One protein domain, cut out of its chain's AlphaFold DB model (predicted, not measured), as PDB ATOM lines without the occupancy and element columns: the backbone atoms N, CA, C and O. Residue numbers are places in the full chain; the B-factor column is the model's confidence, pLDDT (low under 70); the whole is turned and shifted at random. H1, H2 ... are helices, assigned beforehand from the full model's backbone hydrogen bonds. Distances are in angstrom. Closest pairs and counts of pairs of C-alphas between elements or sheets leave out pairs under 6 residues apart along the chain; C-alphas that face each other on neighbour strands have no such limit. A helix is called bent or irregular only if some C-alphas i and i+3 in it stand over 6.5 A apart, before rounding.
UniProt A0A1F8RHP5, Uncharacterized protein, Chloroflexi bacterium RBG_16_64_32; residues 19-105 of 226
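AT A GLANCE: This is residues 19 to 105 of the 226 residues of an uncharacterized protein of Chloroflexi bacterium RBG_16_64_32 (UniProt A0A1F8RHP5). There is little regular structure here: loops make most of the model, with short helices H1 and H2 towards one end, H3 nearer the middle, and residues 82 to 105 winding past H3 to the other end. Residues 40 to 73 arch from H2 to H3. The printed part has 87 residues, 19 of them in three named helices, with no named strand: all helix, only just compact, close to loose, radius of gyration of the C-alphas 14.1 A, spans 37 by 28 by 22 A.

IN THESE COORDINATES: Find C-alpha 19 at (362.873, 241.601, 223.405), where H1, residues 19 to 22, begins. H2 is residues 33 to 39, 10.0 A long, neither bent nor irregular, but only just: C-alphas 35 and 38 are 6.5 A apart. H3, residues 74 to 81, runs 10.1 A to C-alpha 81 at (376.792, 259.246, 236.924).

HOW THE PARTS SIT: H1 and H2 are only just apart, closest 8.4 A. H3 is apart from both. H1 is too short for an O i to N i+4 pair; within hydrogen-bond range are 1 of 3 in H2, beside 2 of 4 O i to N i+3 pairs, and 3 of 4 in H3.

THE WHOLE: The farthest C-alphas, Leu 19 and Ala 95, are 39.7 A apart. The printed part has no cut; link H2 to H3 is long. Mean pLDDT of the printed part is 70.1, with 40 residues under 70, among them 19 to 29.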
ATOM      1  N   LEU A  19     363.750 241.393 222.243       47.84
ATOM      2  CA  LEU A  19     362.873 241.601 223.405       47.84
ATOM      3  C   LEU A  19     363.322 240.801 224.640       47.84
ATOM      4  O   LEU A  19     363.138 241.262 225.764       47.84
ATOM      5  N   GLY A  20     363.921 239.620 224.441       47.41
ATOM      6  CA  GLY A  20     364.411 238.766 225.529       47.41
ATOM      7  C   GLY A  20     365.665 239.306 226.223       47.41
ATOM      8  O   GLY A  20     365.861 239.059 227.412       47.41
ATOM      9  N   GLU A  21     366.492 240.065 225.503       52.50
ATOM     10  CA  GLU A  21     367.688 240.721 226.047       52.50
ATOM     11  C   GLU A  21     367.368 242.091 226.660       52.50
ATOM     12  O   GLU A  21     367.928 242.443 227.694       52.50
ATOM     13  N   GLN A  22     366.390 242.829 226.116       52.09
ATOM     14  CA  GLN A  22     365.932 244.101 226.697       52.09
ATOM     15  C   GLN A  22     365.337 243.934 228.097       52.09
ATOM     16  O   GLN A  22     365.564 244.787 228.953       52.09
ATOM     17  N   GLY A  23     364.654 242.807 228.350       54.97
ATOM     18  CA  GLY A  23     364.121 242.411 229.662       54.97
ATOM     19  C   GLY A  23     365.148 242.367 230.802       54.97
ATOM     20  O   GLY A  23     364.757 242.195 231.950       54.97
ATOM     21  N   ARG A  24     366.445 242.496 230.486       60.38
ATOM     22  CA  ARG A  24     367.563 242.426 231.434       60.38
ATOM     23  C   ARG A  24     368.042 243.785 231.958       60.38
ATOM     24  O   ARG A  24     368.765 243.837 232.943       60.38
ATOM     25  N   VAL A  25     367.638 244.874 231.309       64.00
ATOM     26  CA  VAL A  25     368.010 246.253 231.687       64.00
ATOM     27  C   VAL A  25     366.776 247.092 232.033       64.00
ATOM     28  O   VAL A  25     366.876 248.109 232.714       64.00
ATOM     29  N   ILE A  26     365.597 246.644 231.589       66.56
ATOM     30  CA  ILE A  26     364.290 247.208 231.935       66.56
ATOM     31  C   ILE A  26     363.695 246.475 233.146       66.56
ATOM     32  O   ILE A  26     363.945 245.288 233.331       66.56
ATOM     33  N   SER A  27     362.876 247.152 233.956       62.06
ATOM     34  CA  SER A  27     362.288 246.625 235.204       62.06
ATOM     35  C   SER A  27     363.287 246.275 236.323       62.06
ATOM     36  O   SER A  27     363.005 245.408 237.150       62.06
ATOM     37  N   SER A  28     364.434 246.962 236.379       66.25
ATOM     38  CA  SER A  28     365.371 246.918 237.513       66.25
ATOM     39  C   SER A  28     365.351 248.235 238.306       66.25
ATOM     40  O   SER A  28     364.769 249.223 237.874       66.25
ATOM     41  N   GLU A  29     366.026 248.301 239.453       62.44
ATOM     42  CA  GLU A  29     366.265 249.580 240.158       62.44
ATOM     43  C   GLU A  29     367.075 250.593 239.308       62.44
ATOM     44  O   GLU A  29     367.044 251.792 239.565       62.44
ATOM     45  N   HIS A  30     367.764 250.122 238.260       75.25
ATOM     46  CA  HIS A  30     368.393 250.925 237.206       75.25
ATOM     47  C   HIS A  30     367.639 250.725 235.870       75.25
ATOM     48  O   HIS A  30     368.244 250.428 234.842       75.25
ATOM     49  N   ASP A  31     366.300 250.814 235.886       72.94
ATOM     50  CA  ASP A  31     365.446 250.658 234.696       72.94
ATOM     51  C   ASP A  31     365.702 251.769 233.665       72.94
ATOM     52  O   ASP A  31     365.127 252.861 233.717       72.94
ATOM     53  N   LEU A  32     366.537 251.463 232.671       74.62
ATOM     54  CA  LEU A  32     366.818 252.363 231.550       74.62
ATOM     55  C   LEU A  32     365.671 252.406 230.525       74.62
ATOM     56  O   LEU A  32     365.630 253.289 229.667       74.62
ATOM     57  N   GLY A  33     364.691 251.507 230.634       69.06
ATOM     58  CA  GLY A  33     363.483 251.475 229.815       69.06
ATOM     59  C   GLY A  33     362.602 252.709 230.000       69.06
ATOM     60  O   GLY A  33     362.011 253.183 229.033       69.06
ATOM     61  N   VAL A  34     362.557 253.286 231.206       64.62
ATOM     62  CA  VAL A  34     361.785 254.512 231.491       64.62
ATOM     63  C   VAL A  34     362.377 255.738 230.787       64.62
ATOM     64  O   VAL A  34     361.628 256.618 230.366       64.62
ATOM     65  N   VAL A  35     363.701 255.794 230.622       62.56
ATOM     66  CA  VAL A  35     364.395 256.870 229.889       62.56
ATOM     67  C   VAL A  35     364.291 256.658 228.373       62.56
ATOM     68  O   VAL A  35     364.119 257.617 227.615       62.56
ATOM     69  N   ALA A  36     364.340 255.400 227.944       59.91
ATOM     70  CA  ALA A  36     364.322 254.965 226.553       59.91
ATOM     71  C   ALA A  36     362.928 255.095 225.890       59.91
ATOM     72  O   ALA A  36     362.774 255.648 224.797       59.91
ATOM     73  N   TYR A  37     361.868 254.674 226.587       55.75
ATOM     74  CA  TYR A  37     360.503 254.610 226.048       55.75
ATOM     75  C   TYR A  37     359.915 255.965 225.576       55.75
ATOM     76  O   TYR A  37     359.273 255.992 224.524       55.75
ATOM     77  N   PRO A  38     360.122 257.108 226.267       61.09
ATOM     78  CA  PRO A  38     359.617 258.416 225.831       61.09
ATOM     79  C   PRO A  38     360.418 259.044 224.684       61.09
ATOM     80  O   PRO A  38     359.901 259.910 223.978       61.09
ATOM     81  N   SER A  39     361.683 258.653 224.527       64.31
ATOM     82  CA  SER A  39     362.636 259.231 223.574       64.31
ATOM     83  C   SER A  39     362.747 258.422 222.274       64.31
ATOM     84  O   SER A  39     363.291 258.919 221.289       64.31
ATOM     85  N   GLY A  40     362.165 257.217 222.236       67.75
ATOM     86  CA  GLY A  40     362.139 256.351 221.056       67.75
ATOM     87  C   GLY A  40     363.442 255.587 220.818       67.75
ATOM     88  O   GLY A  40     363.580 254.971 219.763       67.75
ATOM     89  N   VAL A  41     364.365 255.622 221.780       71.19
ATOM     90  CA  VAL A  41     365.553 254.760 221.820       71.19
ATOM     91  C   VAL A  41     365.232 253.510 222.637       71.19
ATOM     92  O   VAL A  41     364.312 253.510 223.451       71.19
ATOM     93  N   SER A  42     365.946 252.419 222.412       78.44
ATOM     94  CA  SER A  42     365.892 251.213 223.242       78.44
ATOM     95  C   SER A  42     366.818 251.336 224.458       78.44
ATOM     96  O   SER A  42     367.770 252.116 224.458       78.44
ATOM     97  N   ALA A  43     366.582 250.530 225.498       78.62
ATOM     98  CA  ALA A  43     367.489 250.466 226.650       78.62
ATOM     99  C   ALA A  43     368.917 250.056 226.231       78.62
ATOM    100  O   ALA A  43     369.894 250.555 226.775       78.62
ATOM    101  N   CYS A  44     369.041 249.215 225.198       80.06
ATOM    102  CA  CYS A  44     370.321 248.825 224.607       80.06
ATOM    103  C   CYS A  44     371.043 250.020 223.970       80.06
ATOM    104  O   CYS A  44     372.252 250.161 224.118       80.06
ATOM    105  N   GLU A  45     370.292 250.903 223.305       80.31
ATOM    106  CA  GLU A  45     370.826 252.097 222.637       80.31
ATOM    107  C   GLU A  45     371.295 253.189 223.609       80.31
ATOM    108  O   GLU A  45     371.909 254.170 223.198       80.31
ATOM    109  N   THR A  46     371.052 253.009 224.912       79.38
ATOM    110  CA  THR A  46     371.643 253.858 225.956       79.38
ATOM    111  C   THR A  46     373.148 253.604 226.098       79.38
ATOM    112  O   THR A  46     373.898 254.513 226.442       79.38
ATOM    113  N   CYS A  47     373.601 252.382 225.801       80.44
ATOM    114  CA  CYS A  47     374.999 251.973 225.944       80.44
ATOM    115  C   CYS A  47     375.666 251.639 224.604       80.44
ATOM    116  O   CYS A  47     376.864 251.876 224.439       80.44
ATOM    117  N   HIS A  48     374.903 251.116 223.645       84.06
ATOM    118  CA  HIS A  48     375.386 250.702 222.332       84.06
ATOM    119  C   HIS A  48     374.874 251.632 221.234       84.06
ATOM    120  O   HIS A  48     373.736 252.082 221.277       84.06
ATOM    121  N   LEU A  49     375.676 251.881 220.202       83.56
ATOM    122  CA  LEU A  49     375.211 252.550 218.990       83.56
ATOM    123  C   LEU A  49     375.258 251.571 217.816       83.56
ATOM    124  O   LEU A  49     376.282 250.939 217.586       83.56
ATOM    125  N   PRO A  50     374.188 251.439 217.020       77.06
ATOM    126  CA  PRO A  50     374.232 250.574 215.848       77.06
ATOM    127  C   PRO A  50     375.165 251.129 214.760       77.06
ATOM    128  O   PRO A  50     375.808 250.353 214.056       77.06
ATOM    129  N   HIS A  51     375.249 252.458 214.619       81.62
ATOM    130  CA  HIS A  51     376.090 253.163 213.646       81.62
ATOM    131  C   HIS A  51     376.991 254.186 214.356       81.62
ATOM    132  O   HIS A  51     376.583 254.763 215.359       81.62
ATOM    133  N   ASP A  52     378.185 254.432 213.806       79.25
ATOM    134  CA  ASP A  52     379.192 255.371 214.343       79.25
ATOM    135  C   ASP A  52     379.672 255.049 215.770       79.25
ATOM    136  O   ASP A  52     380.133 255.918 216.509       79.25
ATOM    137  N   ALA A  53     379.590 253.776 216.146       80.56
ATOM    138  CA  ALA A  53     380.028 253.297 217.441       80.56
ATOM    139  C   ALA A  53     381.550 253.327 217.615       80.56
ATOM    140  O   ALA A  53     382.320 253.219 216.655       80.56
ATOM    141  N   SER A  54     381.985 253.408 218.871       75.19
ATOM    142  CA  SER A  54     383.395 253.347 219.235       75.19
ATOM    143  C   SER A  54     383.798 251.928 219.640       75.19
ATOM    144  O   SER A  54     383.396 251.429 220.688       75.19
ATOM    145  N   GLY A  55     384.617 251.279 218.809       72.69
ATOM    146  CA  GLY A  55     385.167 249.949 219.092       72.69
ATOM    147  C   GLY A  55     384.129 248.816 219.134       72.69
ATOM    148  O   GLY A  55     382.952 249.001 218.836       72.69
ATOM    149  N   GLU A  56     384.590 247.618 219.490       68.69
ATOM    150  CA  GLU A  56     383.737 246.460 219.799       68.69
ATOM    151  C   GLU A  56     383.435 246.464 221.312       68.69
ATOM    152  O   GLU A  56     384.357 246.732 222.090       68.69
ATOM    153  N   PRO A  57     382.196 246.186 221.763       73.12
ATOM    154  CA  PRO A  57     380.996 245.781 221.039       73.12
ATOM    155  C   PRO A  57     380.061 246.971 220.781       73.12
ATOM    156  O   PRO A  57     378.970 247.066 221.340       73.12
ATOM    157  N   LEU A  58     380.480 247.884 219.904       84.38
ATOM    158  CA  LEU A  58     379.658 248.985 219.407       84.38
ATOM    159  C   LEU A  58     379.224 249.981 220.492       84.38
ATOM    160  O   LEU A  58     378.054 250.349 220.583       84.38
ATOM    161  N   TRP A  59     380.162 250.453 221.306       77.81
ATOM    162  CA  TRP A  59     379.849 251.394 222.377       77.81
ATOM    163  C   TRP A  59     379.393 252.760 221.870       77.81
ATOM    164  O   TRP A  59     379.898 253.279 220.870       77.81
ATOM    165  N   ALA A  60     378.482 253.382 222.622       72.94
ATOM    166  CA  ALA A  60     378.026 254.738 222.352       72.94
ATOM    167  C   ALA A  60     379.132 255.791 222.504       72.94
ATOM    168  O   ALA A  60     379.098 256.832 221.849       72.94
ATOM    169  N   GLN A  61     380.128 255.511 223.344       69.50
ATOM    170  CA  GLN A  61     381.327 256.325 223.533       69.50
ATOM    171  C   GLN A  61     382.540 255.409 223.693       69.50
ATOM    172  O   GLN A  61     382.378 254.253 224.074       69.50
ATOM    173  N   SER A  62     383.750 255.908 223.410       65.94
ATOM    174  CA  SER A  62     384.963 255.109 223.635       65.94
ATOM    175  C   SER A  62     385.056 254.738 225.120       65.94
ATOM    176  O   SER A  62     385.149 255.648 225.946       65.94
ATOM    177  N   PRO A  63     385.074 253.441 225.475       60.59
ATOM    178  CA  PRO A  63     385.260 252.987 226.854       60.59
ATOM    179  C   PRO A  63     386.689 253.224 227.377       60.59
ATOM    180  O   PRO A  63     386.974 252.998 228.547       60.59
ATOM    181  N   HIS A  64     387.588 253.688 226.508       63.03
ATOM    182  CA  HIS A  64     388.958 254.051 226.839       63.03
ATOM    183  C   HIS A  64     389.332 255.340 226.089       63.03
ATOM    184  O   HIS A  64     390.014 255.279 225.059       63.03
ATOM    185  N   PRO A  65     388.841 256.522 226.500       61.41
ATOM    186  CA  PRO A  65     389.365 257.771 225.961       61.41
ATOM    187  C   PRO A  65     390.875 257.827 226.241       61.41
ATOM    188  O   PRO A  65     391.310 257.535 227.354       61.41
ATOM    189  N   GLU A  66     391.691 258.158 225.236       60.25
ATOM    190  CA  GLU A  66     393.146 258.224 225.416       60.25
ATOM    191  C   GLU A  66     393.508 259.175 226.569       60.25
ATOM    192  O   GLU A  66     393.185 260.361 226.525       60.25
ATOM    193  N   GLY A  67     394.203 258.654 227.585       63.88
ATOM    194  CA  GLY A  67     394.644 259.424 228.753       63.88
ATOM    195  C   GLY A  67     393.713 259.373 229.966       63.88
ATOM    196  O   GLY A  67     394.104 259.881 231.016       63.88
ATOM    197  N   GLU A  68     392.547 258.735 229.861       64.94
ATOM    198  CA  GLU A  68     391.637 258.519 230.990       64.94
ATOM    199  C   GLU A  68     391.852 257.137 231.623       64.94
ATOM    200  O   GLU A  68     392.179 256.180 230.916       64.94
ATOM    201  N   PRO A  69     391.665 256.992 232.946       65.69
ATOM    202  CA  PRO A  69     391.958 255.749 233.649       65.69
ATOM    203  C   PRO A  69     390.862 254.683 233.469       65.69
ATOM    204  O   PRO A  69     390.892 253.681 234.165       65.69
ATOM    205  N   PHE A  70     389.886 254.878 232.581       66.56
ATOM    206  CA  PHE A  70     388.716 254.006 232.495       66.56
ATOM    207  C   PHE A  70     388.921 252.752 231.634       66.56
ATOM    208  O   PHE A  70     389.677 252.775 230.655       66.56
ATOM    209  N   SER A  71     388.197 251.678 231.969       65.56
ATOM    210  CA  SER A  71     388.072 250.447 231.177       65.56
ATOM    211  C   SER A  71     386.680 249.833 231.107       65.56
ATOM    212  O   SER A  71     385.795 250.150 231.887       65.56
ATOM    213  N   GLY A  72     386.459 248.916 230.160       70.00
ATOM    214  CA  GLY A  72     385.223 248.125 230.128       70.00
ATOM    215  C   GLY A  72     383.967 248.995 229.985       70.00
ATOM    216  O   GLY A  72     383.913 249.868 229.126       70.00
ATOM    217  N   SER A  73     382.937 248.772 230.803       74.56
ATOM    218  CA  SER A  73     381.705 249.581 230.766       74.56
ATOM    219  C   SER A  73     381.804 250.907 231.535       74.56
ATOM    220  O   SER A  73     380.822 251.645 231.599       74.56
ATOM    221  N   GLU A  74     382.958 251.235 232.120       74.88
ATOM    222  CA  GLU A  74     383.112 252.358 233.051       74.88
ATOM    223  C   GLU A  74     382.710 253.709 232.471       74.88
ATOM    224  O   GLU A  74     381.875 254.376 233.090       74.88
ATOM    225  N   PRO A  75     383.188 254.135 231.281       75.56
ATOM    226  CA  PRO A  75     382.806 255.451 230.775       75.56
ATOM    227  C   PRO A  75     381.320 255.578 230.494       75.56
ATOM    228  O   PRO A  75     380.795 256.686 230.519       75.56
ATOM    229  N   LEU A  76     380.619 254.466 230.264       78.50
ATOM    230  CA  LEU A  76     379.170 254.490 230.114       78.50
ATOM    231  C   LEU A  76     378.484 254.769 231.445       78.50
ATOM    232  O   LEU A  76     377.581 255.601 231.492       78.50
ATOM    233  N   CYS A  77     378.936 254.139 232.531       78.81
ATOM    234  CA  CYS A  77     378.438 254.432 233.870       78.81
ATOM    235  C   CYS A  77     378.664 255.916 234.199       78.81
ATOM    236  O   CYS A  77     377.722 256.626 234.555       78.81
ATOM    237  N   TYR A  78     379.884 256.416 233.978       77.56
ATOM    238  CA  TYR A  78     380.235 257.820 234.205       77.56
ATOM    239  C   TYR A  78     379.499 258.793 233.280       77.56
ATOM    240  O   TYR A  78     379.168 259.885 233.724       77.56
ATOM    241  N   SER A  79     379.152 258.408 232.047       76.44
ATOM    242  CA  SER A  79     378.414 259.284 231.121       76.44
ATOM    243  C   SER A  79     377.078 259.782 231.684       76.44
ATOM    244  O   SER A  79     376.562 260.806 231.238       76.44
ATOM    245  N   CYS A  80     376.525 259.052 232.659       78.00
ATOM    246  CA  CYS A  80     375.315 259.429 233.371       78.00
ATOM    247  C   CYS A  80     375.567 259.766 234.850       78.00
ATOM    248  O   CYS A  80     374.857 260.590 235.430       78.00
ATOM    249  N   HIS A  81     376.537 259.119 235.490       78.50
ATOM    250  CA  HIS A  81     376.792 259.246 236.924       78.50
ATOM    251  C   HIS A  81     377.954 260.191 237.279       78.50
ATOM    252  O   HIS A  81     378.295 260.313 238.449       78.50
ATOM    253  N   ASP A  82     378.496 260.952 236.331       75.25
ATOM    254  CA  ASP A  82     379.449 262.047 236.591       75.25
ATOM    255  C   ASP A  82     378.884 263.210 237.442       75.25
ATOM    256  O   ASP A  82     379.584 264.182 237.726       75.25
ATOM    257  N   GLY A  83     377.612 263.125 237.843       70.25
ATOM    258  CA  GLY A  83     376.897 264.143 238.607       70.25
ATOM    259  C   GLY A  83     376.191 265.193 237.744       70.25
ATOM    260  O   GLY A  83     375.607 266.125 238.300       70.25
ATOM    261  N   THR A  84     376.212 265.066 236.412       71.75
ATOM    262  CA  THR A  84     375.567 266.013 235.485       71.75
ATOM    263  C   THR A  84     374.219 265.524 234.953       71.75
ATOM    264  O   THR A  84     373.304 266.334 234.790       71.75
ATOM    265  N   VAL A  85     374.069 264.215 234.715       70.94
ATOM    266  CA  VAL A  85     372.839 263.611 234.162       70.94
ATOM    267  C   VAL A  85     371.983 262.980 235.258       70.94
ATOM    268  O   VAL A  85     370.797 263.288 235.374       70.94
ATOM    269  N   THR A  86     372.565 262.109 236.083       66.38
ATOM    270  CA  THR A  86     371.887 261.504 237.234       66.38
ATOM    271  C   THR A  86     372.320 262.211 238.515       66.38
ATOM    272  O   THR A  86     373.502 262.294 238.845       66.38
ATOM    273  N   ALA A  87     371.350 262.736 239.264       56.56
ATOM    274  CA  ALA A  87     371.597 263.247 240.606       56.56
ATOM    275  C   ALA A  87     371.623 262.058 241.582       56.56
ATOM    276  O   ALA A  87     370.599 261.687 242.150       56.56
ATOM    277  N   GLY A  88     372.787 261.423 241.737       57.66
ATOM    278  CA  GLY A  88     373.001 260.302 242.654       57.66
ATOM    279  C   GLY A  88     374.276 260.508 243.466       57.66
ATOM    280  O   GLY A  88     375.361 260.592 242.908       57.66
ATOM    281  N   ALA A  89     374.154 260.601 244.788       56.88
ATOM    282  CA  ALA A  89     375.191 261.180 245.646       56.88
ATOM    283  C   ALA A  89     376.348 260.241 246.034       56.88
ATOM    284  O   ALA A  89     377.040 260.542 246.996       56.88
ATOM    285  N   TYR A  90     376.554 259.091 245.378       62.75
ATOM    286  CA  TYR A  90     377.433 258.072 245.975       62.75
ATOM    287  C   TYR A  90     378.430 257.413 245.036       62.75
ATOM    288  O   TYR A  90     379.592 257.419 245.403       62.75
ATOM    289  N   ALA A  91     378.054 256.911 243.856       65.12
ATOM    290  CA  ALA A  91     378.983 256.129 243.024       65.12
ATOM    291  C   ALA A  91     380.287 256.880 242.681       65.12
ATOM    292  O   ALA A  91     381.342 256.261 242.607       65.12
ATOM    293  N   PHE A  92     380.221 258.213 242.559       70.88
ATOM    294  CA  PHE A  92     381.356 259.058 242.174       70.88
ATOM    295  C   PHE A  92     381.471 260.351 242.986       70.88
ATOM    296  O   PHE A  92     382.145 261.285 242.560       70.88
ATOM    297  N   ASP A  93     380.818 260.424 244.150       72.44
ATOM    298  CA  ASP A  93     380.979 261.573 245.041       72.44
ATOM    299  C   ASP A  93     382.321 261.454 245.791       72.44
ATOM    300  O   ASP A  93     382.476 260.564 246.631       72.44
ATOM    301  N   PRO A  94     383.305 262.336 245.521       69.81
ATOM    302  CA  PRO A  94     384.610 262.279 246.173       69.81
ATOM    303  C   PRO A  94     384.551 262.641 247.666       69.81
ATOM    304  O   PRO A  94     385.541 262.458 248.373       69.81
ATOM    305  N   ALA A  95     383.428 263.175 248.159       75.12
ATOM    306  CA  ALA A  95     383.232 263.487 249.571       75.12
ATOM    307  C   ALA A  95     382.915 262.251 250.428       75.12
ATOM    308  O   ALA A  95     382.885 262.353 251.655       75.12
ATOM    309  N   VAL A  96     382.676 261.094 249.806       76.94
ATOM    310  CA  VAL A  96     382.298 259.854 250.487       76.94
ATOM    311  C   VAL A  96     383.146 258.678 250.011       76.94
ATOM    312  O   VAL A  96     383.488 258.545 248.839       76.94
ATOM    313  N   ALA A  97     383.476 257.786 250.935       82.19
ATOM    314  CA  ALA A  97     384.249 256.594 250.645       82.19
ATOM    315  C   ALA A  97     383.431 255.568 249.845       82.19
ATOM    316  O   ALA A  97     382.254 255.324 250.120       82.19
ATOM    317  N   GLN A  98     384.093 254.942 248.875       80.62
ATOM    318  CA  GLN A  98     383.580 253.833 248.076       80.62
ATOM    319  C   GLN A  98     384.457 252.607 248.304       80.62
ATOM    320  O   GLN A  98     385.616 252.740 248.713       80.62
ATOM    321  N   HIS A  99     383.933 251.423 248.001       85.62
ATOM    322  CA  HIS A  99     384.760 250.230 247.918       85.62
ATOM    323  C   HIS A  99     385.909 250.466 246.924       85.62
ATOM    324  O   HIS A  99     385.651 250.980 245.833       85.62
ATOM    325  N   PRO A 100     387.160 250.106 247.269       79.38
ATOM    326  CA  PRO A 100     388.283 250.275 246.361       79.38
ATOM    327  C   PRO A 100     388.036 249.589 245.015       79.38
ATOM    328  O   PRO A 100     387.591 248.438 244.976       79.38
ATOM    329  N   THR A 101     388.345 250.313 243.944       78.62
ATOM    330  CA  THR A 101     388.368 249.848 242.557       78.62
ATOM    331  C   THR A 101     389.680 250.285 241.908       78.62
ATOM    332  O   THR A 101     390.252 251.314 242.281       78.62
ATOM    333  N   THR A 102     390.156 249.514 240.935       74.88
ATOM    334  CA  THR A 102     391.289 249.840 240.069       74.88
ATOM    335  C   THR A 102     390.736 250.143 238.676       74.88
ATOM    336  O   THR A 102     390.450 249.220 237.918       74.88
ATOM    337  N   PRO A 103     390.514 251.424 238.324       71.25
ATOM    338  CA  PRO A 103     390.147 251.799 236.961       71.25
ATOM    339  C   PRO A 103     391.177 251.274 235.956       71.25
ATOM    340  O   PRO A 103     392.381 251.356 236.215       71.25
ATOM    341  N   GLY A 104     390.717 250.747 234.824       65.94
ATOM    342  CA  GLY A 104     391.601 250.283 233.753       65.94
ATOM    343  C   GLY A 104     391.875 248.775 233.747       65.94
ATOM    344  O   GLY A 104     392.372 248.259 232.743       65.94
ATOM    345  N   GLU A 105     391.559 248.071 234.838       69.94
ATOM    346  CA  GLU A 105     391.889 246.661 235.054       69.94
ATOM    347  C   GLU A 105     390.610 245.807 235.108       69.94
ATOM    348  O   GLU A 105     389.742 245.992 235.964       69.94
TER     349      GLU A 105